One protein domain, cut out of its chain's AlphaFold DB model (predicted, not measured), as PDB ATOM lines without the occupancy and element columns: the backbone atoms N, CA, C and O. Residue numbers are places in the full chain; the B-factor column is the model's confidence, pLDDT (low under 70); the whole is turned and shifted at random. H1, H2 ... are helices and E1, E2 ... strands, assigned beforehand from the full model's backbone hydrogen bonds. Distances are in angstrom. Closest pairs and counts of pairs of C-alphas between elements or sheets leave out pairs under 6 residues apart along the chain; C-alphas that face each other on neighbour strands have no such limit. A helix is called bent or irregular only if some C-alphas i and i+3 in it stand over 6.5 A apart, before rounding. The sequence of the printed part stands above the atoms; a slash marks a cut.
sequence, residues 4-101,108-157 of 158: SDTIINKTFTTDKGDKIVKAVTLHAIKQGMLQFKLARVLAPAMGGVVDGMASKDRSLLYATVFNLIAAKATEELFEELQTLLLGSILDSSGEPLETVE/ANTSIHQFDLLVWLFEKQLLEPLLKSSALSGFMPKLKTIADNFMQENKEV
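Overview. This is residues 4 to 101 and 108 to 157 of the 158 residues of an uncharacterized protein of Vibrio cholerae O1 biovar El Tor (UniProt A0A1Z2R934). An elongated model has a long two-stranded hairpin, E1 and E2, at one end and the helix H5 running away at the other, where residues 152 to 157 stick out. Between them H4 runs from the hairpin through the middle, crossed by H3 and by the first arm of the bent helix H1, while the second arm folds back beside H2. The printed part has 148 residues, in the order E1, E2, H1, H2, H3, H4, H5; the sheet, E1 - E2, is antiparallel and the class is mostly helix. It is only just compact, close to loose, with a radius of gyration of the C-alphas of 17.3 A and spans of 61 by 34 by 27 A.

Arrangement. E1, residues 4 to 14, and E2, residues 17 to 26, form an antiparallel hairpin at 157 degrees, with N 8 and O 23 at 2.8 A and N 21 and O 10 at 2.9 A, within hydrogen-bond range. H4, residues 114 to 131, is near E1, and its closest C-alphas to E2 are Gln 125 and Thr 25, 6.4 A. H3, residues 75 to 86, touches H4 about perpendicular, at 85 degrees, with C-alphas Leu 85 and Leu 121 closest at 6.0 A. H1, residues 28 to 54, was assigned as one helix by its hydrogen bonds but is bent, with C-alphas 44 and 47 8.3 A apart; its arms are H1a, 28 to 44, and H1b, 47 to 54. H1a touches H4 with residues 31 to 35 alone, about perpendicular at 89 degrees, closest at C-alphas Gln 35 and Leu 126, 6.0 A. H1b and H2, residues 58 to 72, form a helical hairpin at a shallow tilt of 26 degrees, with C-alphas Gly 52 and Leu 61 closest at 4.2 A. H5, residues 134 to 153, touches H1b at a steep tilt of 46 degrees, opposite ways, with C-alphas Gly 47 and Lys 144 closest at 5.9 A. Every O i to N i+4 pair is within hydrogen-bond range in H1b, H2 and H3, against 12 of 13 in H1a, 12 of 14 in H4 and 14 of 16 in H5.

Along the chain. E1 begins at C-alpha 4, (33.205, -38.529, -9.374), and is 28.2 A long; E2 is 28.4 A. H1a is 25.1 A, H2 21.1 A, H4 24.1 A and H5 29.9 A, ending at C-alpha 153, (51.064, -3.015, 15.344).

Size, cuts and confidence. The C-alphas of Ser 93 and Val 157 are farthest apart, 62.5 A. Residues 102 to 107 are not printed, and C-alphas 101 and 108 are 10.4 A apart across this cut. Mean pLDDT of the printed part is 80.1; 47 residues are under 70, among them 42 to 65 and 146 to 157.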
ATOM      1  N   SER A   4      32.299 -37.461  -8.947       93.38
ATOM      2  CA  SER A   4      33.205 -38.529  -9.374       93.38
ATOM      3  C   SER A   4      32.640 -39.892  -8.972       93.38
ATOM      4  O   SER A   4      31.656 -39.957  -8.242       93.38
ATOM      5  N   ASP A   5      33.321 -40.969  -9.356       92.50
ATOM      6  CA  ASP A   5      32.903 -42.339  -9.024       92.50
ATOM      7  C   ASP A   5      33.373 -42.804  -7.632       92.50
ATOM      8  O   ASP A   5      33.097 -43.926  -7.206       92.50
ATOM      9  N   THR A   6      34.116 -41.967  -6.899       95.50
ATOM     10  CA  THR A   6      34.625 -42.330  -5.569       95.50
ATOM     11  C   THR A   6      33.536 -42.148  -4.519       95.50
ATOM     12  O   THR A   6      32.966 -41.067  -4.400       95.50
ATOM     13  N   ILE A   7      33.281 -43.184  -3.718       97.12
ATOM     14  CA  ILE A   7      32.243 -43.175  -2.680       97.12
ATOM     15  C   ILE A   7      32.872 -43.028  -1.294       97.12
ATOM     16  O   ILE A   7      33.757 -43.790  -0.908       97.12
ATOM     17  N   ILE A   8      32.344 -42.090  -0.511       97.12
ATOM     18  CA  ILE A   8      32.575 -41.964   0.930       97.12
ATOM     19  C   ILE A   8      31.317 -42.373   1.693       97.12
ATOM     20  O   ILE A   8      30.198 -42.266   1.192       97.12
ATOM     21  N   ASN A   9      31.487 -42.854   2.921       97.38
ATOM     22  CA  ASN A   9      30.366 -43.210   3.779       97.38
ATOM     23  C   ASN A   9      30.647 -42.884   5.246       97.38
ATOM     24  O   ASN A   9      31.804 -42.774   5.659       97.38
ATOM     25  N   LYS A  10      29.572 -42.690   6.010       96.31
ATOM     26  CA  LYS A  10      29.608 -42.497   7.459       96.31
ATOM     27  C   LYS A  10      28.324 -43.033   8.082       96.31
ATOM     28  O   LYS A  10      27.243 -42.910   7.505       96.31
ATOM     29  N   THR A  11      28.461 -43.621   9.262       96.25
ATOM     30  CA  THR A  11      27.337 -44.048  10.096       96.25
ATOM     31  C   THR A  11      26.883 -42.882  10.968       96.25
ATOM     32  O   THR A  11      27.707 -42.240  11.619       96.25
ATOM     33  N   PHE A  12      25.581 -42.614  10.972       93.50
ATOM     34  CA  PHE A  12      24.926 -41.620  11.815       93.50
ATOM     35  C   PHE A  12      23.976 -42.335  12.768       93.50
ATOM     36  O   PHE A  12      23.076 -43.048  12.323       93.50
ATOM     37  N   THR A  13      24.169 -42.137  14.067       91.69
ATOM     38  CA  THR A  13      23.257 -42.649  15.092       91.69
ATOM     39  C   THR A  13      22.049 -41.732  15.191       91.69
ATOM     40  O   THR A  13      22.194 -40.523  15.354       91.69
ATOM     41  N   THR A  14      20.855 -42.306  15.068       87.12
ATOM     42  CA  THR A  14      19.580 -41.582  15.138       87.12
ATOM     43  C   THR A  14      18.681 -42.180  16.216       87.12
ATOM     44  O   THR A  14      18.946 -43.264  16.737       87.12
ATOM     45  N   ASP A  15      17.577 -41.503  16.520       85.56
ATOM     46  CA  ASP A  15      16.497 -42.000  17.381       85.56
ATOM     47  C   ASP A  15      15.905 -43.343  16.906       85.56
ATOM     48  O   ASP A  15      15.380 -44.115  17.705       85.56
ATOM     49  N   LYS A  16      16.032 -43.645  15.608       85.38
ATOM     50  CA  LYS A  16      15.556 -44.879  14.959       85.38
ATOM     51  C   LYS A  16      16.661 -45.921  14.741       85.38
ATOM     52  O   LYS A  16      16.442 -46.899  14.029       85.38
ATOM     53  N   GLY A  17      17.833 -45.713  15.339       90.19
ATOM     54  CA  GLY A  17      19.016 -46.559  15.184       90.19
ATOM     55  C   GLY A  17      20.062 -45.977  14.233       90.19
ATOM     56  O   GLY A  17      19.973 -44.827  13.793       90.19
ATOM     57  N   ASP A  18      21.081 -46.779  13.941       93.56
ATOM     58  CA  ASP A  18      22.202 -46.377  13.095       93.56
ATOM     59  C   ASP A  18      21.831 -46.406  11.610       93.56
ATOM     60  O   ASP A  18      21.322 -47.397  11.082       93.56
ATOM     61  N   LYS A  19      22.139 -45.313  10.908       92.50
ATOM     62  CA  LYS A  19      21.932 -45.166   9.468       92.50
ATOM     63  C   LYS A  19      23.257 -44.896   8.769       92.50
ATOM     64  O   LYS A  19      23.964 -43.945   9.090       92.50
ATOM     65  N   ILE A  20      23.580 -45.711   7.770       95.12
ATOM     66  CA  ILE A  20      24.744 -45.487   6.910       95.12
ATOM     67  C   ILE A  20      24.336 -44.541   5.785       95.12
ATOM     68  O   ILE A  20      23.414 -44.832   5.023       95.12
ATOM     69  N   VAL A  21      25.052 -43.428   5.658       96.94
ATOM     70  CA  VAL A  21      24.909 -42.503   4.533       96.94
ATOM     71  C   VAL A  21      26.108 -42.654   3.613       96.94
ATOM     72  O   VAL A  21      27.249 -42.719   4.072       96.94
ATOM     73  N   LYS A  22      25.839 -42.724   2.309       97.88
ATOM     74  CA  LYS A  22      26.843 -42.777   1.245       97.88
ATOM     75  C   LYS A  22      26.766 -41.499   0.419       97.88
ATOM     76  O   LYS A  22      25.676 -40.974   0.206       97.88
ATOM     77  N   ALA A  23      27.908 -41.030  -0.055       97.81
ATOM     78  CA  ALA A  23      28.001 -39.905  -0.971       97.81
ATOM     79  C   ALA A  23      29.113 -40.147  -1.991       97.81
ATOM     80  O   ALA A  23      30.131 -40.759  -1.663       97.81
ATOM     81  N   VAL A  24      28.929 -39.656  -3.211       97.12
ATOM     82  CA  VAL A  24      30.004 -39.561  -4.204       97.12
ATOM     83  C   VAL A  24      30.859 -38.333  -3.927       97.12
ATOM     84  O   VAL A  24      30.352 -37.300  -3.500       97.12
ATOM     85  N   THR A  25      32.165 -38.406  -4.162       95.88
ATOM     86  CA  THR A  25      33.014 -37.226  -3.988       95.88
ATOM     87  C   THR A  25      32.884 -36.275  -5.169       95.88
ATOM     88  O   THR A  25      32.630 -36.700  -6.299       95.88
ATOM     89  N   LEU A  26      33.105 -34.983  -4.939       95.19
ATOM     90  CA  LEU A  26      33.213 -33.989  -6.004       95.19
ATOM     91  C   LEU A  26      34.320 -34.348  -7.001       95.19
ATOM     92  O   LEU A  26      35.380 -34.853  -6.631       95.19
ATOM     93  N   HIS A  27      34.104 -34.015  -8.272       94.44
ATOM     94  CA  HIS A  27      35.156 -34.123  -9.280       94.44
ATOM     95  C   HIS A  27      36.319 -33.168  -8.952       94.44
ATOM     96  O   HIS A  27      36.086 -32.035  -8.521       94.44
ATOM     97  N   ALA A  28      37.563 -33.581  -9.216       90.56
ATOM     98  CA  ALA A  28      38.773 -32.879  -8.762       90.56
ATOM     99  C   ALA A  28      38.808 -31.380  -9.123       90.56
ATOM    100  O   ALA A  28      39.133 -30.542  -8.288       90.56
ATOM    101  N   ILE A  29      38.405 -31.021 -10.348       89.81
ATOM    102  CA  ILE A  29      38.335 -29.616 -10.792       89.81
ATOM    103  C   ILE A  29      37.332 -28.817  -9.946       89.81
ATOM    104  O   ILE A  29      37.644 -27.722  -9.481       89.81
ATOM    105  N   LYS A  30      36.133 -29.365  -9.711       90.88
ATOM    106  CA  LYS A  30      35.086 -28.690  -8.932       90.88
ATOM    107  C   LYS A  30      35.498 -28.555  -7.465       90.88
ATOM    108  O   LYS A  30      35.332 -27.483  -6.890       90.88
ATOM    109  N   GLN A  31      36.080 -29.613  -6.900       90.94
ATOM    110  CA  GLN A  31      36.652 -29.611  -5.556       90.94
ATOM    111  C   GLN A  31      37.720 -28.517  -5.414       90.94
ATOM    112  O   GLN A  31      37.618 -27.681  -4.518       90.94
ATOM    113  N   GLY A  32      38.679 -28.455  -6.343       88.69
ATOM    114  CA  GLY A  32      39.749 -27.455  -6.336       88.69
ATOM    115  C   GLY A  32      39.237 -26.016  -6.445       88.69
ATOM    116  O   GLY A  32      39.695 -25.143  -5.711       88.69
ATOM    117  N   MET A  33      38.237 -25.758  -7.297       88.12
ATOM    118  CA  MET A  33      37.615 -24.430  -7.402       88.12
ATOM    119  C   MET A  33      36.981 -23.984  -6.080       88.12
ATOM    120  O   MET A  33      37.171 -22.843  -5.659       88.12
ATOM    121  N   LEU A  34      36.239 -24.869  -5.410       86.62
ATOM    122  CA  LEU A  34      35.612 -24.554  -4.123       86.62
ATOM    123  C   LEU A  34      36.650 -24.376  -3.021       86.62
ATOM    124  O   LEU A  34      36.542 -23.446  -2.232       86.62
ATOM    125  N   GLN A  35      37.687 -25.209  -3.001       84.81
ATOM    126  CA  GLN A  35      38.801 -25.068  -2.069       84.81
ATOM    127  C   GLN A  35      39.539 -23.743  -2.251       84.81
ATOM    128  O   GLN A  35      39.906 -23.120  -1.261       84.81
ATOM    129  N   PHE A  36      39.704 -23.265  -3.485       82.81
ATOM    130  CA  PHE A  36      40.289 -21.952  -3.745       82.81
ATOM    131  C   PHE A  36      39.390 -20.811  -3.243       82.81
ATOM    132  O   PHE A  36      39.875 -19.887  -2.585       82.81
ATOM    133  N   LYS A  37      38.070 -20.895  -3.479       79.81
ATOM    134  CA  LYS A  37      37.093 -19.946  -2.912       79.81
ATOM    135  C   LYS A  37      37.147 -19.942  -1.376       79.81
ATOM    136  O   LYS A  37      37.187 -18.871  -0.774       79.81
ATOM    137  N   LEU A  38      37.216 -21.121  -0.752       77.31
ATOM    138  CA  LEU A  38      37.339 -21.278   0.700       77.31
ATOM    139  C   LEU A  38      38.657 -20.716   1.230       77.31
ATOM    140  O   LEU A  38      38.646 -19.979   2.207       77.31
ATOM    141  N   ALA A  39      39.784 -20.994   0.576       75.19
ATOM    142  CA  ALA A  39      41.084 -20.466   0.978       75.19
ATOM    143  C   ALA A  39      41.093 -18.929   0.991       75.19
ATOM    144  O   ALA A  39      41.639 -18.335   1.915       75.19
ATOM    145  N   ARG A  40      40.422 -18.275   0.030       71.44
ATOM    146  CA  ARG A  40      40.268 -16.811   0.009       71.44
ATOM    147  C   ARG A  40      39.463 -16.280   1.202       71.44
ATOM    148  O   ARG A  40      39.750 -15.190   1.684       71.44
ATOM    149  N   VAL A  41      38.464 -17.033   1.659       71.06
ATOM    150  CA  VAL A  41      37.641 -16.693   2.832       71.06
ATOM    151  C   VAL A  41      38.389 -16.951   4.142       71.06
ATOM    152  O   VAL A  41      38.280 -16.164   5.079       71.06
ATOM    153  N   LEU A  42      39.176 -18.027   4.202       66.19
ATOM    154  CA  LEU A  42      39.928 -18.415   5.393       66.19
ATOM    155  C   LEU A  42      41.193 -17.568   5.588       66.19
ATOM    156  O   LEU A  42      41.536 -17.275   6.730       66.19
ATOM    157  N   ALA A  43      41.853 -17.132   4.507       65.50
ATOM    158  CA  ALA A  43      43.134 -16.415   4.548       65.50
ATOM    159  C   ALA A  43      43.161 -15.164   5.463       65.50
ATOM    160  O   ALA A  43      44.133 -15.008   6.200       65.50
ATOM    161  N   PRO A  44      42.129 -14.297   5.502       59.91
ATOM    162  CA  PRO A  44      42.107 -13.135   6.400       59.91
ATOM    163  C   PRO A  44      41.902 -13.482   7.882       59.91
ATOM    164  O   PRO A  44      42.093 -12.630   8.740       59.91
ATOM    165  N   ALA A  45      41.487 -14.709   8.195       59.81
ATOM    166  CA  ALA A  45      41.119 -15.143   9.542       59.81
ATOM    167  C   ALA A  45      42.003 -16.281  10.075       59.81
ATOM    168  O   ALA A  45      41.646 -17.004  11.009       59.81
ATOM    169  N   MET A  46      43.182 -16.427   9.474       60.44
ATOM    170  CA  MET A  46      44.091 -17.547   9.690       60.44
ATOM    171  C   MET A  46      44.590 -17.676  11.126       60.44
ATOM    172  O   MET A  46      44.883 -18.794  11.519       60.44
ATOM    173  N   GLY A  47      44.631 -16.603  11.925       57.09
ATOM    174  CA  GLY A  47      44.970 -16.703  13.353       57.09
ATOM    175  C   GLY A  47      44.058 -17.695  14.088       57.09
ATOM    176  O   GLY A  47      44.530 -18.682  14.642       57.09
ATOM    177  N   GLY A  48      42.736 -17.531  13.957       58.97
ATOM    178  CA  GLY A  48      41.762 -18.442  14.569       58.97
ATOM    179  C   GLY A  48      41.692 -19.818  13.898       58.97
ATOM    180  O   GLY A  48      41.439 -20.818  14.567       58.97
ATOM    181  N   VAL A  49      41.936 -19.901  12.583       59.38
ATOM    182  CA  VAL A  49      41.957 -21.185  11.853       59.38
ATOM    183  C   VAL A  49      43.173 -22.018  12.246       59.38
ATOM    184  O   VAL A  49      43.033 -23.218  12.440       59.38
ATOM    185  N   VAL A  50      44.348 -21.404  12.397       60.88
ATOM    186  CA  VAL A  50      45.565 -22.070  12.881       60.88
ATOM    187  C   VAL A  50      45.341 -22.607  14.292       60.88
ATOM    188  O   VAL A  50      45.670 -23.764  14.542       60.88
ATOM    189  N   ASP A  51      44.742 -21.816  15.183       59.66
ATOM    190  CA  ASP A  51      44.451 -22.240  16.558       59.66
ATOM    191  C   ASP A  51      43.428 -23.388  16.595       59.66
ATOM    192  O   ASP A  51      43.635 -24.392  17.279       59.66
ATOM    193  N   GLY A  52      42.374 -23.315  15.774       62.00
ATOM    194  CA  GLY A  52      41.427 -24.417  15.584       62.00
ATOM    195  C   GLY A  52      42.066 -25.661  14.952       62.00
ATOM    196  O   GLY A  52      41.735 -26.783  15.323       62.00
ATOM    197  N   MET A  53      43.014 -25.493  14.027       59.97
ATOM    198  CA  MET A  53      43.735 -26.590  13.369       59.97
ATOM    199  C   MET A  53      44.777 -27.255  14.274       59.97
ATOM    200  O   MET A  53      45.030 -28.450  14.121       59.97
ATOM    201  N   ALA A  54      45.386 -26.493  15.183       59.53
ATOM    202  CA  ALA A  54      46.298 -26.991  16.209       59.53
ATOM    203  C   ALA A  54      45.546 -27.648  17.380       59.53
ATOM    204  O   ALA A  54      46.128 -28.439  18.127       59.53
ATOM    205  N   SER A  55      44.253 -27.354  17.526       60.41
ATOM    206  CA  SER A  55      43.396 -27.996  18.511       60.41
ATOM    207  C   SER A  55      43.181 -29.477  18.190       60.41
ATOM    208  O   SER A  55      42.909 -29.875  17.055       60.41
ATOM    209  N   LYS A  56      43.243 -30.319  19.228       63.69
ATOM    210  CA  LYS A  56      42.765 -31.711  19.148       63.69
ATOM    211  C   LYS A  56      41.236 -31.781  19.060       63.69
ATOM    212  O   LYS A  56      40.698 -32.823  18.689       63.69
ATOM    213  N   ASP A  57      40.555 -30.687  19.390       69.00
ATOM    214  CA  ASP A  57      39.110 -30.562  19.306       69.00
ATOM    215  C   ASP A  57      38.689 -30.111  17.903       69.00
ATOM    216  O   ASP A  57      38.765 -28.936  17.535       69.00
ATOM    217  N   ARG A  58      38.220 -31.074  17.109       66.06
ATOM    218  CA  ARG A  58      37.716 -30.823  15.758       66.06
ATOM    219  C   ARG A  58      36.447 -29.974  15.754       66.06
ATOM    220  O   ARG A  58      36.216 -29.284  14.767       66.06
ATOM    221  N   SER A  59      35.660 -29.969  16.834       68.06
ATOM    222  CA  SER A  59      34.452 -29.140  16.914       68.06
ATOM    223  C   SER A  59      34.789 -27.648  16.880       68.06
ATOM    224  O   SER A  59      34.104 -26.887  16.200       68.06
ATOM    225  N   LEU A  60      35.909 -27.257  17.495       66.25
ATOM    226  CA  LEU A  60      36.418 -25.890  17.457       66.25
ATOM    227  C   LEU A  60      36.850 -25.491  16.043       66.25
ATOM    228  O   LEU A  60      36.456 -24.435  15.562       66.25
ATOM    229  N   LEU A  61      37.587 -26.360  15.343       67.44
ATOM    230  CA  LEU A  61      37.956 -26.135  13.940       67.44
ATOM    231  C   LEU A  61      36.717 -25.928  13.063       67.44
ATOM    232  O   LEU A  61      36.686 -25.010  12.244       67.44
ATOM    233  N   TYR A  62      35.690 -26.763  13.243       65.94
ATOM    234  CA  TYR A  62      34.446 -26.631  12.493       65.94
ATOM    235  C   TYR A  62      33.721 -25.339  12.836       65.94
ATOM    236  O   TYR A  62      33.374 -24.604  11.918       65.94
ATOM    237  N   ALA A  63      33.559 -25.007  14.116       68.19
ATOM    238  CA  ALA A  63      32.936 -23.758  14.537       68.19
ATOM    239  C   ALA A  63      33.660 -22.538  13.948       68.19
ATOM    240  O   ALA A  63      33.013 -21.640  13.410       68.19
ATOM    241  N   THR A  64      34.997 -22.532  13.957       65.69
ATOM    242  CA  THR A  64      35.800 -21.470  13.347       65.69
ATOM    243  C   THR A  64      35.573 -21.397  11.840       65.69
ATOM    244  O   THR A  64      35.255 -20.329  11.328       65.69
ATOM    245  N   VAL A  65      35.688 -22.509  11.112       67.00
ATOM    246  CA  VAL A  65      35.521 -22.510   9.650       67.00
ATOM    247  C   VAL A  65      34.097 -22.114   9.251       67.00
ATOM    248  O   VAL A  65      33.932 -21.296   8.347       67.00
ATOM    249  N   PHE A  66      33.076 -22.614   9.948       70.19
ATOM    250  CA  PHE A  66      31.683 -22.223   9.722       70.19
ATOM    251  C   PHE A  66      31.453 -20.740   9.999       70.19
ATOM    252  O   PHE A  66      30.861 -20.068   9.160       70.19
ATOM    253  N   ASN A  67      31.950 -20.213  11.119       67.50
ATOM    254  CA  ASN A  67      31.817 -18.795  11.451       67.50
ATOM    255  C   ASN A  67      32.481 -17.899  10.393       67.50
ATOM    256  O   ASN A  67      31.947 -16.859  10.022       67.50
ATOM    257  N   LEU A  68      33.628 -18.317   9.855       65.44
ATOM    258  CA  LEU A  68      34.344 -17.563   8.826       65.44
ATOM    259  C   LEU A  68      33.662 -17.607   7.468       65.44
ATOM    260  O   LEU A  68      33.589 -16.582   6.795       65.44
ATOM    261  N   ILE A  69      33.134 -18.768   7.084       68.38
ATOM    262  CA  ILE A  69      32.294 -18.880   5.894       68.38
ATOM    263  C   ILE A  69      31.060 -17.994   6.074       68.38
ATOM    264  O   ILE A  69      30.802 -17.160   5.217       68.38
ATOM    265  N   ALA A  70      30.360 -18.080   7.205       68.19
ATOM    266  CA  ALA A  70      29.176 -17.265   7.470       68.19
ATOM    267  C   ALA A  70      29.465 -15.752   7.457       68.19
ATOM    268  O   ALA A  70      28.661 -14.979   6.952       68.19
ATOM    269  N   ALA A  71      30.620 -15.315   7.966       66.50
ATOM    270  CA  ALA A  71      30.962 -13.896   8.061       66.50
ATOM    271  C   ALA A  71      31.503 -13.277   6.757       66.50
ATOM    272  O   ALA A  71      31.616 -12.051   6.670       66.50
ATOM    273  N   LYS A  72      31.942 -14.091   5.785       67.00
ATOM    274  CA  LYS A  72      32.723 -13.615   4.623       67.00
ATOM    275  C   LYS A  72      32.330 -14.230   3.279       67.00
ATOM    276  O   LYS A  72      32.762 -13.712   2.248       67.00
ATOM    277  N   ALA A  73      31.578 -15.327   3.256       70.06
ATOM    278  CA  ALA A  73      31.032 -15.883   2.025       70.06
ATOM    279  C   ALA A  73      29.824 -15.063   1.562       70.06
ATOM    280  O   ALA A  73      29.088 -14.504   2.370       70.06
ATOM    281  N   THR A  74      29.613 -15.009   0.249       73.88
ATOM    282  CA  THR A  74      28.347 -14.522  -0.302       73.88
ATOM    283  C   THR A  74      27.250 -15.557  -0.048       73.88
ATOM    284  O   THR A  74      27.539 -16.755   0.031       73.88
ATOM    285  N   GLU A  75      25.995 -15.114   0.032       77.75
ATOM    286  CA  GLU A  75      24.832 -16.012   0.119       77.75
ATOM    287  C   GLU A  75      24.846 -17.041  -1.022       77.75
ATOM    288  O   GLU A  75      24.711 -18.239  -0.789       77.75
ATOM    289  N   GLU A  76      25.187 -16.597  -2.233       79.19
ATOM    290  CA  GLU A  76      25.349 -17.436  -3.427       79.19
ATOM    291  C   GLU A  76      26.372 -18.569  -3.236       79.19
ATOM    292  O   GLU A  76      26.157 -19.697  -3.680       79.19
ATOM    293  N   LEU A  77      27.503 -18.298  -2.569       78.38
ATOM    294  CA  LEU A  77      28.507 -19.325  -2.282       78.38
ATOM    295  C   LEU A  77      27.976 -20.336  -1.261       78.38
ATOM    296  O   LEU A  77      28.281 -21.526  -1.358       78.38
ATOM    297  N   PHE A  78      27.188 -19.875  -0.293       79.56
ATOM    298  CA  PHE A  78      26.591 -20.732   0.723       79.56
ATOM    299  C   PHE A  78      25.518 -21.651   0.122       79.56
ATOM    300  O   PHE A  78      25.494 -22.847   0.415       79.56
ATOM    301  N   GLU A  79      24.677 -21.131  -0.770       83.88
ATOM    302  CA  GLU A  79      23.694 -21.918  -1.523       83.88
ATOM    303  C   GLU A  79      24.362 -22.920  -2.474       83.88
ATOM    304  O   GLU A  79      23.979 -24.096  -2.503       83.88
ATOM    305  N   GLU A  80      25.402 -22.493  -3.204       84.75
ATOM    306  CA  GLU A  80      26.176 -23.369  -4.091       84.75
ATOM    307  C   GLU A  80      26.790 -24.533  -3.301       84.75
ATOM    308  O   GLU A  80      26.654 -25.691  -3.700       84.75
ATOM    309  N   LEU A  81      27.450 -24.241  -2.174       87.00
ATOM    310  CA  LEU A  81      28.096 -25.250  -1.335       87.00
ATOM    311  C   LEU A  81      27.090 -26.254  -0.782       87.00
ATOM    312  O   LEU A  81      27.323 -27.458  -0.879       87.00
ATOM    313  N   GLN A  82      25.976 -25.779  -0.226       88.06
ATOM    314  CA  GLN A  82      24.964 -26.663   0.343       88.06
ATOM    315  C   GLN A  82      24.360 -27.578  -0.717       88.06
ATOM    316  O   GLN A  82      24.330 -28.793  -0.528       88.06
ATOM    317  N   THR A  83      23.940 -27.011  -1.850       92.00
ATOM    318  CA  THR A  83      23.299 -27.769  -2.929       92.00
ATOM    319  C   THR A  83      24.251 -28.808  -3.511       92.00
ATOM    320  O   THR A  83      23.864 -29.947  -3.752       92.00
ATOM    321  N   LEU A  84      25.518 -28.441  -3.709       93.44
ATOM    322  CA  LEU A  84      26.506 -29.340  -4.293       93.44
ATOM    323  C   LEU A  84      26.939 -30.446  -3.324       93.44
ATOM    324  O   LEU A  84      27.108 -31.590  -3.734       93.44
ATOM    325  N   LEU A  85      27.136 -30.124  -2.043       95.06
ATOM    326  CA  LEU A  85      27.531 -31.120  -1.051       95.06
ATOM    327  C   LEU A  85      26.373 -32.075  -0.762       95.06
ATOM    328  O   LEU A  85      26.547 -33.282  -0.893       95.06
ATOM    329  N   LEU A  86      25.181 -31.567  -0.442       96.19
ATOM    330  CA  LEU A  86      24.011 -32.417  -0.186       96.19
ATOM    331  C   LEU A  86      23.599 -33.204  -1.427       96.19
ATOM    332  O   LEU A  86      23.234 -34.372  -1.313       96.19
ATOM    333  N   GLY A  87      23.737 -32.609  -2.611       96.88
ATOM    334  CA  GLY A  87      23.449 -33.291  -3.865       96.88
ATOM    335  C   GLY A  87      24.398 -34.441  -4.195       96.88
ATOM    336  O   GLY A  87      24.118 -35.215  -5.105       96.88
ATOM    337  N   SER A  88      25.504 -34.579  -3.458       97.38
ATOM    338  CA  SER A  88      26.438 -35.697  -3.593       97.38
ATOM    339  C   SER A  88      26.004 -36.958  -2.839       97.38
ATOM    340  O   SER A  88      26.560 -38.031  -3.070       97.38
ATOM    341  N   ILE A  89      25.017 -36.854  -1.941       97.62
ATOM    342  CA  ILE A  89      24.448 -38.003  -1.230       97.62
ATOM    343  C   ILE A  89      23.814 -38.950  -2.248       97.62
ATOM    344  O   ILE A  89      23.160 -38.504  -3.186       97.62
ATOM    345  N   LEU A  90      24.003 -40.253  -2.049       97.06
ATOM    346  CA  LEU A  90      23.388 -41.287  -2.871       97.06
ATOM    347  C   LEU A  90      22.044 -41.711  -2.286       97.06
ATOM    348  O   LEU A  90      21.926 -41.941  -1.077       97.06
ATOM    349  N   ASP A  91      21.041 -41.846  -3.148       94.19
ATOM    350  CA  ASP A  91      19.772 -42.460  -2.779       94.19
ATOM    351  C   ASP A  91      19.860 -43.998  -2.717       94.19
ATOM    352  O   ASP A  91      20.928 -44.605  -2.856       94.19
ATOM    353  N   SER A  92      18.721 -44.654  -2.481       90.56
ATOM    354  CA  SER A  92      18.632 -46.117  -2.420       90.56
ATOM    355  C   SER A  92      18.988 -46.817  -3.734       90.56
ATOM    356  O   SER A  92      19.339 -47.995  -3.705       90.56
ATOM    357  N   SER A  93      18.898 -46.114  -4.863       92.25
ATOM    358  CA  SER A  93      19.256 -46.617  -6.191       92.25
ATOM    359  C   SER A  93      20.739 -46.404  -6.509       92.25
ATOM    360  O   SER A  93      21.215 -46.894  -7.527       92.25
ATOM    361  N   GLY A  94      21.479 -45.713  -5.634       92.81
ATOM    362  CA  GLY A  94      22.884 -45.376  -5.844       92.81
ATOM    363  C   GLY A  94      23.098 -44.106  -6.667       92.81
ATOM    364  O   GLY A  94      24.232 -43.841  -7.052       92.81
ATOM    365  N   GLU A  95      22.050 -43.312  -6.903       95.12
ATOM    366  CA  GLU A  95      22.120 -42.101  -7.720       95.12
ATOM    367  C   GLU A  95      22.282 -40.842  -6.849       95.12
ATOM    368  O   GLU A  95      21.593 -40.720  -5.827       95.12
ATOM    369  N   PRO A  96      23.128 -39.867  -7.238       96.38
ATOM    370  CA  PRO A  96      23.303 -38.622  -6.487       96.38
ATOM    371  C   PRO A  96      22.024 -37.776  -6.457       96.38
ATOM    372  O   PRO A  96      21.320 -37.686  -7.464       96.38
ATOM    373  N   LEU A  97      21.736 -37.097  -5.343       96.00
ATOM    374  CA  LEU A  97      20.588 -36.190  -5.173       96.00
ATOM    375  C   LEU A  97      20.770 -34.845  -5.914       96.00
ATOM    376  O   LEU A  97      20.737 -33.781  -5.311       96.00
ATOM    377  N   GLU A  98      20.968 -34.857  -7.233       91.12
ATOM    378  CA  GLU A  98      21.446 -33.681  -7.985       91.12
ATOM    379  C   GLU A  98      20.562 -32.418  -7.948       91.12
ATOM    380  O   GLU A  98      21.028 -31.347  -8.352       91.12
ATOM    381  N   THR A  99      19.305 -32.532  -7.510       91.94
ATOM    382  CA  THR A  99      18.331 -31.432  -7.489       91.94
ATOM    383  C   THR A  99      17.851 -31.126  -6.075       91.94
ATOM    384  O   THR A  99      17.821 -31.998  -5.203       91.94
ATOM    385  N   VAL A 100      17.419 -29.883  -5.860       92.19
ATOM    386  CA  VAL A 100      16.893 -29.417  -4.568       92.19
ATOM    387  C   VAL A 100      15.666 -30.228  -4.151       92.19
ATOM    388  O   VAL A 100      15.519 -30.574  -2.983       92.19
ATOM    389  N   GLU A 101      14.816 -30.622  -5.097       95.00
ATOM    390  CA  GLU A 101      13.635 -31.446  -4.835       95.00
ATOM    391  C   GLU A 101      14.025 -32.828  -4.303       95.00
ATOM    392  O   GLU A 101      13.415 -33.322  -3.351       95.00
ATOM    393  N   ALA A 108      12.901 -35.088   4.057       92.31
ATOM    394  CA  ALA A 108      11.561 -35.432   4.532       92.31
ATOM    395  C   ALA A 108      11.456 -36.886   5.041       92.31
ATOM    396  O   ALA A 108      10.573 -37.206   5.833       92.31
ATOM    397  N   ASN A 109      12.364 -37.765   4.601       90.00
ATOM    398  CA  ASN A 109      12.333 -39.205   4.870       90.00
ATOM    399  C   ASN A 109      13.505 -39.699   5.737       90.00
ATOM    400  O   ASN A 109      13.688 -40.906   5.917       90.00
ATOM    401  N   THR A 110      14.329 -38.797   6.271       89.56
ATOM    402  CA  THR A 110      15.494 -39.144   7.093       89.56
ATOM    403  C   THR A 110      15.362 -38.554   8.493       89.56
ATOM    404  O   THR A 110      14.865 -37.451   8.664       89.56
ATOM    405  N   SER A 111      15.822 -39.286   9.510       89.38
ATOM    406  CA  SER A 111      15.947 -38.783  10.888       89.38
ATOM    407  C   SER A 111      17.260 -38.028  11.130       89.38
ATOM    408  O   SER A 111      17.496 -37.537  12.228       89.38
ATOM    409  N   ILE A 112      18.134 -37.942  10.123       92.06
ATOM    410  CA  ILE A 112      19.426 -37.255  10.231       92.06
ATOM    411  C   ILE A 112      19.232 -35.761   9.974       92.06
ATOM    412  O   ILE A 112      18.684 -35.371   8.942       92.06
ATOM    413  N   HIS A 113      19.741 -34.924  10.873       89.94
ATOM    414  CA  HIS A 113      19.680 -33.482  10.705       89.94
ATOM    415  C   HIS A 113      20.552 -33.024   9.522       89.94
ATOM    416  O   HIS A 113      21.694 -33.460   9.355       89.94
ATOM    417  N   GLN A 114      20.033 -32.107   8.699       89.88
ATOM    418  CA  GLN A 114      20.726 -31.612   7.500       89.88
ATOM    419  C   GLN A 114      22.105 -31.025   7.810       89.88
ATOM    420  O   GLN A 114      23.057 -31.237   7.058       89.88
ATOM    421  N   PHE A 115      22.221 -30.324   8.937       86.75
ATOM    422  CA  PHE A 115      23.480 -29.722   9.361       86.75
ATOM    423  C   PHE A 115      24.581 -30.766   9.604       86.75
ATOM    424  O   PHE A 115      25.712 -30.558   9.176       86.75
ATOM    425  N   ASP A 116      24.257 -31.922  10.192       88.75
ATOM    426  CA  ASP A 116      25.248 -32.969  10.478       88.75
ATOM    427  C   ASP A 116      25.832 -33.562   9.191       88.75
ATOM    428  O   ASP A 116      27.036 -33.832   9.100       88.75
ATOM    429  N   LEU A 117      24.987 -33.728   8.166       92.94
ATOM    430  CA  LEU A 117      25.420 -34.175   6.845       92.94
ATOM    431  C   LEU A 117      26.272 -33.118   6.153       92.94
ATOM    432  O   LEU A 117      27.325 -33.455   5.613       92.94
ATOM    433  N   LEU A 118      25.869 -31.847   6.207       90.56
ATOM    434  CA  LEU A 118      26.651 -30.744   5.648       90.56
ATOM    435  C   LEU A 118      28.047 -30.657   6.269       90.56
ATOM    436  O   LEU A 118      29.024 -30.582   5.527       90.56
ATOM    437  N   VAL A 119      28.154 -30.716   7.601       86.75
ATOM    438  CA  VAL A 119      29.440 -30.683   8.320       86.75
ATOM    439  C   VAL A 119      30.336 -31.835   7.868       86.75
ATOM    440  O   VAL A 119      31.495 -31.618   7.514       86.75
ATOM    441  N   TRP A 120      29.797 -33.057   7.824       92.31
ATOM    442  CA  TRP A 120      30.548 -34.235   7.392       92.31
ATOM    443  C   TRP A 120      31.026 -34.134   5.936       92.31
ATOM    444  O   TRP A 120      32.189 -34.414   5.635       92.31
ATOM    445  N   LEU A 121      30.143 -33.736   5.020       94.19
ATOM    446  CA  LEU A 121      30.468 -33.629   3.598       94.19
ATOM    447  C   LEU A 121      31.486 -32.513   3.354       94.19
ATOM    448  O   LEU A 121      32.430 -32.702   2.590       94.19
ATOM    449  N   PHE A 122      31.344 -31.386   4.048       89.25
ATOM    450  CA  PHE A 122      32.312 -30.298   4.020       89.25
ATOM    451  C   PHE A 122      33.695 -30.752   4.509       89.25
ATOM    452  O   PHE A 122      34.700 -30.514   3.834       89.25
ATOM    453  N   GLU A 123      33.752 -31.451   5.648       85.75
ATOM    454  CA  GLU A 123      34.986 -32.005   6.211       85.75
ATOM    455  C   GLU A 123      35.700 -32.893   5.188       85.75
ATOM    456  O   GLU A 123      36.843 -32.623   4.816       85.75
ATOM    457  N   LYS A 124      35.018 -33.934   4.703       91.00
ATOM    458  CA  LYS A 124      35.641 -34.956   3.855       91.00
ATOM    459  C   LYS A 124      35.988 -34.455   2.468       91.00
ATOM    460  O   LYS A 124      37.012 -34.851   1.914       91.00
ATOM    461  N   GLN A 125      35.136 -33.615   1.892       92.50
ATOM    462  CA  GLN A 125      35.268 -33.248   0.489       92.50
ATOM    463  C   GLN A 125      36.003 -31.932   0.279       92.50
ATOM    464  O   GLN A 125      36.551 -31.741  -0.800       92.50
ATOM    465  N   LEU A 126      36.046 -31.025   1.256       88.69
ATOM    466  CA  LEU A 126      36.652 -29.707   1.065       88.69
ATOM    467  C   LEU A 126      37.783 -29.457   2.050       88.69
ATOM    468  O   LEU A 126      38.893 -29.161   1.603       88.69
ATOM    469  N   LEU A 127      37.539 -29.625   3.351       81.69
ATOM    470  CA  LEU A 127      38.519 -29.284   4.380       81.69
ATOM    471  C   LEU A 127      39.699 -30.258   4.404       81.69
ATOM    472  O   LEU A 127      40.833 -29.828   4.241       81.69
ATOM    473  N   GLU A 128      39.472 -31.563   4.558       85.50
ATOM    474  CA  GLU A 128      40.560 -32.546   4.636       85.50
ATOM    475  C   GLU A 128      41.514 -32.500   3.431       85.50
ATOM    476  O   GLU A 128      42.729 -32.487   3.652       85.50
ATOM    477  N   PRO A 129      41.043 -32.450   2.167       87.06
ATOM    478  CA  PRO A 129      41.962 -32.367   1.041       87.06
ATOM    479  C   PRO A 129      42.642 -30.993   0.945       87.06
ATOM    480  O   PRO A 129      43.805 -30.931   0.552       87.06
ATOM    481  N   LEU A 130      41.986 -29.906   1.379       82.31
ATOM    482  CA  LEU A 130      42.612 -28.585   1.484       82.31
ATOM    483  C   LEU A 130      43.761 -28.608   2.504       82.31
ATOM    484  O   LEU A 130      44.848 -28.119   2.209       82.31
ATOM    485  N   LEU A 131      43.563 -29.244   3.662       76.25
ATOM    486  CA  LEU A 131      44.588 -29.389   4.702       76.25
ATOM    487  C   LEU A 131      45.750 -30.306   4.293       76.25
ATOM    488  O   LEU A 131      46.858 -30.151   4.802       76.25
ATOM    489  N   LYS A 132      45.525 -31.234   3.358       82.88
ATOM    490  CA  LYS A 132      46.579 -32.069   2.755       82.88
ATOM    491  C   LYS A 132      47.384 -31.337   1.674       82.88
ATOM    492  O   LYS A 132      48.369 -31.886   1.183       82.88
ATOM    493  N   SER A 133      46.989 -30.123   1.284       81.56
ATOM    494  CA  SER A 133      47.692 -29.345   0.265       81.56
ATOM    495  C   SER A 133      49.081 -28.927   0.744       81.56
ATOM    496  O   SER A 133      49.226 -28.204   1.733       81.56
ATOM    497  N   SER A 134      50.111 -29.310  -0.013       79.69
ATOM    498  CA  SER A 134      51.487 -28.865   0.229       79.69
ATOM    499  C   SER A 134      51.612 -27.343   0.123       79.69
ATOM    500  O   SER A 134      52.293 -26.726   0.942       79.69
ATOM    501  N   ALA A 135      50.889 -26.718  -0.812       75.94
ATOM    502  CA  ALA A 135      50.843 -25.268  -0.944       75.94
ATOM    503  C   ALA A 135      50.303 -24.626   0.339       75.94
ATOM    504  O   ALA A 135      50.979 -23.785   0.928       75.94
ATOM    505  N   LEU A 136      49.138 -25.073   0.828       72.75
ATOM    506  CA  LEU A 136      48.573 -24.531   2.064       72.75
ATOM    507  C   LEU A 136      49.523 -24.747   3.246       72.75
ATOM    508  O   LEU A 136      49.784 -23.803   3.984       72.75
ATOM    509  N   SER A 137      50.115 -25.936   3.380       69.81
ATOM    510  CA  SER A 137      51.075 -26.222   4.455       69.81
ATOM    511  C   SER A 137      52.288 -25.278   4.460       69.81
ATOM    512  O   SER A 137      52.768 -24.909   5.527       69.81
ATOM    513  N   GLY A 138      52.742 -24.819   3.287       70.44
ATOM    514  CA  GLY A 138      53.824 -23.838   3.162       70.44
ATOM    515  C   GLY A 138      53.387 -22.384   3.393       70.44
ATOM    516  O   GLY A 138      54.201 -21.556   3.805       70.44
ATOM    517  N   PHE A 139      52.114 -22.060   3.146       70.69
ATOM    518  CA  PHE A 139      51.556 -20.719   3.358       70.69
ATOM    519  C   PHE A 139      51.075 -20.483   4.794       70.69
ATOM    520  O   PHE A 139      51.211 -19.367   5.289       70.69
ATOM    521  N   MET A 140      50.561 -21.510   5.478       68.06
ATOM    522  CA  MET A 140      49.994 -21.404   6.830       68.06
ATOM    523  C   MET A 140      50.952 -20.754   7.850       68.06
ATOM    524  O   MET A 140      50.525 -19.810   8.516       68.06
ATOM    525  N   PRO A 141      52.241 -21.146   7.954       68.31
ATOM    526  CA  PRO A 141      53.171 -20.507   8.887       68.31
ATOM    527  C   PRO A 141      53.423 -19.034   8.551       68.31
ATOM    528  O   PRO A 141      53.461 -18.198   9.444       68.31
ATOM    529  N   LYS A 142      53.539 -18.704   7.258       71.81
ATOM    530  CA  LYS A 142      53.795 -17.332   6.792       71.81
ATOM    531  C   LYS A 142      52.605 -16.416   7.062       71.81
ATOM    532  O   LYS A 142      52.783 -15.281   7.486       71.81
ATOM    533  N   LEU A 143      51.395 -16.918   6.836       64.44
ATOM    534  CA  LEU A 143      50.159 -16.190   7.108       64.44
ATOM    535  C   LEU A 143      49.934 -15.995   8.612       64.44
ATOM    536  O   LEU A 143      49.466 -14.929   8.998       64.44
ATOM    537  N   LYS A 144      50.327 -16.964   9.455       66.38
ATOM    538  CA  LYS A 144      50.350 -16.786  10.913       66.38
ATOM    539  C   LYS A 144      51.279 -15.638  11.315       66.38
ATOM    540  O   LYS A 144      50.843 -14.731  12.004       66.38
ATOM    541  N   THR A 145      52.518 -15.629  10.815       70.25
ATOM    542  CA  THR A 145      53.476 -14.543  11.083       70.25
ATOM    543  C   THR A 145      52.933 -13.176  10.663       70.25
ATOM    544  O   THR A 145      53.076 -12.210  11.401       70.25
ATOM    545  N   ILE A 146      52.279 -13.086   9.499       67.69
ATOM    546  CA  ILE A 146      51.648 -11.838   9.047       67.69
ATOM    547  C   ILE A 146      50.527 -11.423  10.010       67.69
ATOM    548  O   ILE A 146      50.493 -10.271  10.429       67.69
ATOM    549  N   ALA A 147      49.635 -12.343  10.386       62.66
ATOM    550  CA  ALA A 147      48.534 -12.056  11.305       62.66
ATOM    551  C   ALA A 147      49.023 -11.607  12.695       62.66
ATOM    552  O   ALA A 147      48.507 -10.629  13.232       62.66
ATOM    553  N   ASP A 148      50.040 -12.280  13.242       67.19
ATOM    554  CA  ASP A 148      50.637 -11.956  14.541       67.19
ATOM    555  C   ASP A 148      51.268 -10.549  14.527       67.19
ATOM    556  O   ASP A 148      51.050  -9.765  15.451       67.19
ATOM    557  N   ASN A 149      51.972 -10.191  13.444       67.50
ATOM    558  CA  ASN A 149      52.574  -8.863  13.278       67.50
ATOM    559  C   ASN A 149      51.511  -7.754  13.163       67.50
ATOM    560  O   ASN A 149      51.631  -6.718  13.811       67.50
ATOM    561  N   PHE A 150      50.430  -7.991  12.409       61.03
ATOM    562  CA  PHE A 150      49.309  -7.046  12.308       61.03
ATOM    563  C   PHE A 150      48.613  -6.805  13.658       61.03
ATOM    564  O   PHE A 150      48.124  -5.706  13.916       61.03
ATOM    565  N   MET A 151      48.538  -7.811  14.536       59.94
ATOM    566  CA  MET A 151      47.953  -7.641  15.874       59.94
ATOM    567  C   MET A 151      48.886  -6.929  16.860       59.94
ATOM    568  O   MET A 151      48.397  -6.312  17.803       59.94
ATOM    569  N   GLN A 152      50.205  -7.006  16.662       58.44
ATOM    570  CA  GLN A 152      51.176  -6.247  17.453       58.44
ATOM    571  C   GLN A 152      51.162  -4.760  17.085       58.44
ATOM    572  O   GLN A 152      51.065  -3.933  17.985       58.44
ATOM    573  N   GLU A 153      51.135  -4.418  15.793       58.25
ATOM    574  CA  GLU A 153      51.064  -3.015  15.344       58.25
ATOM    575  C   GLU A 153      49.801  -2.295  15.848       58.25
ATOM    576  O   GLU A 153      49.865  -1.128  16.216       58.25
ATOM    577  N   ASN A 154      48.656  -2.981  15.947       52.66
ATOM    578  CA  ASN A 154      47.418  -2.378  16.466       52.66
ATOM    579  C   ASN A 154      47.387  -2.212  17.998       52.66
ATOM    580  O   ASN A 154      46.528  -1.500  18.503       52.66
ATOM    581  N   LYS A 155      48.297  -2.856  18.741       49.94
ATOM    582  CA  LYS A 155      48.427  -2.688  20.200       49.94
ATOM    583  C   LYS A 155      49.354  -1.542  20.599       49.94
ATOM    584  O   LYS A 155      49.321  -1.132  21.750       49.94
ATOM    585  N   GLU A 156      50.180  -1.044  19.681       48.91
ATOM    586  CA  GLU A 156      51.086   0.089  19.928       48.91
ATOM    587  C   GLU A 156      50.435   1.456  19.624       48.91
ATOM    588  O   GLU A 156      51.080   2.492  19.777       48.91
ATOM    589  N   VAL A 157      49.164   1.470  19.197       50.88
ATOM    590  CA  VAL A 157      48.404   2.681  18.813       50.88
ATOM    591  C   VAL A 157      47.252   2.999  19.793       50.88
ATOM    592  O   VAL A 157      46.555   3.995  19.608       50.88
TER     593      VAL A 157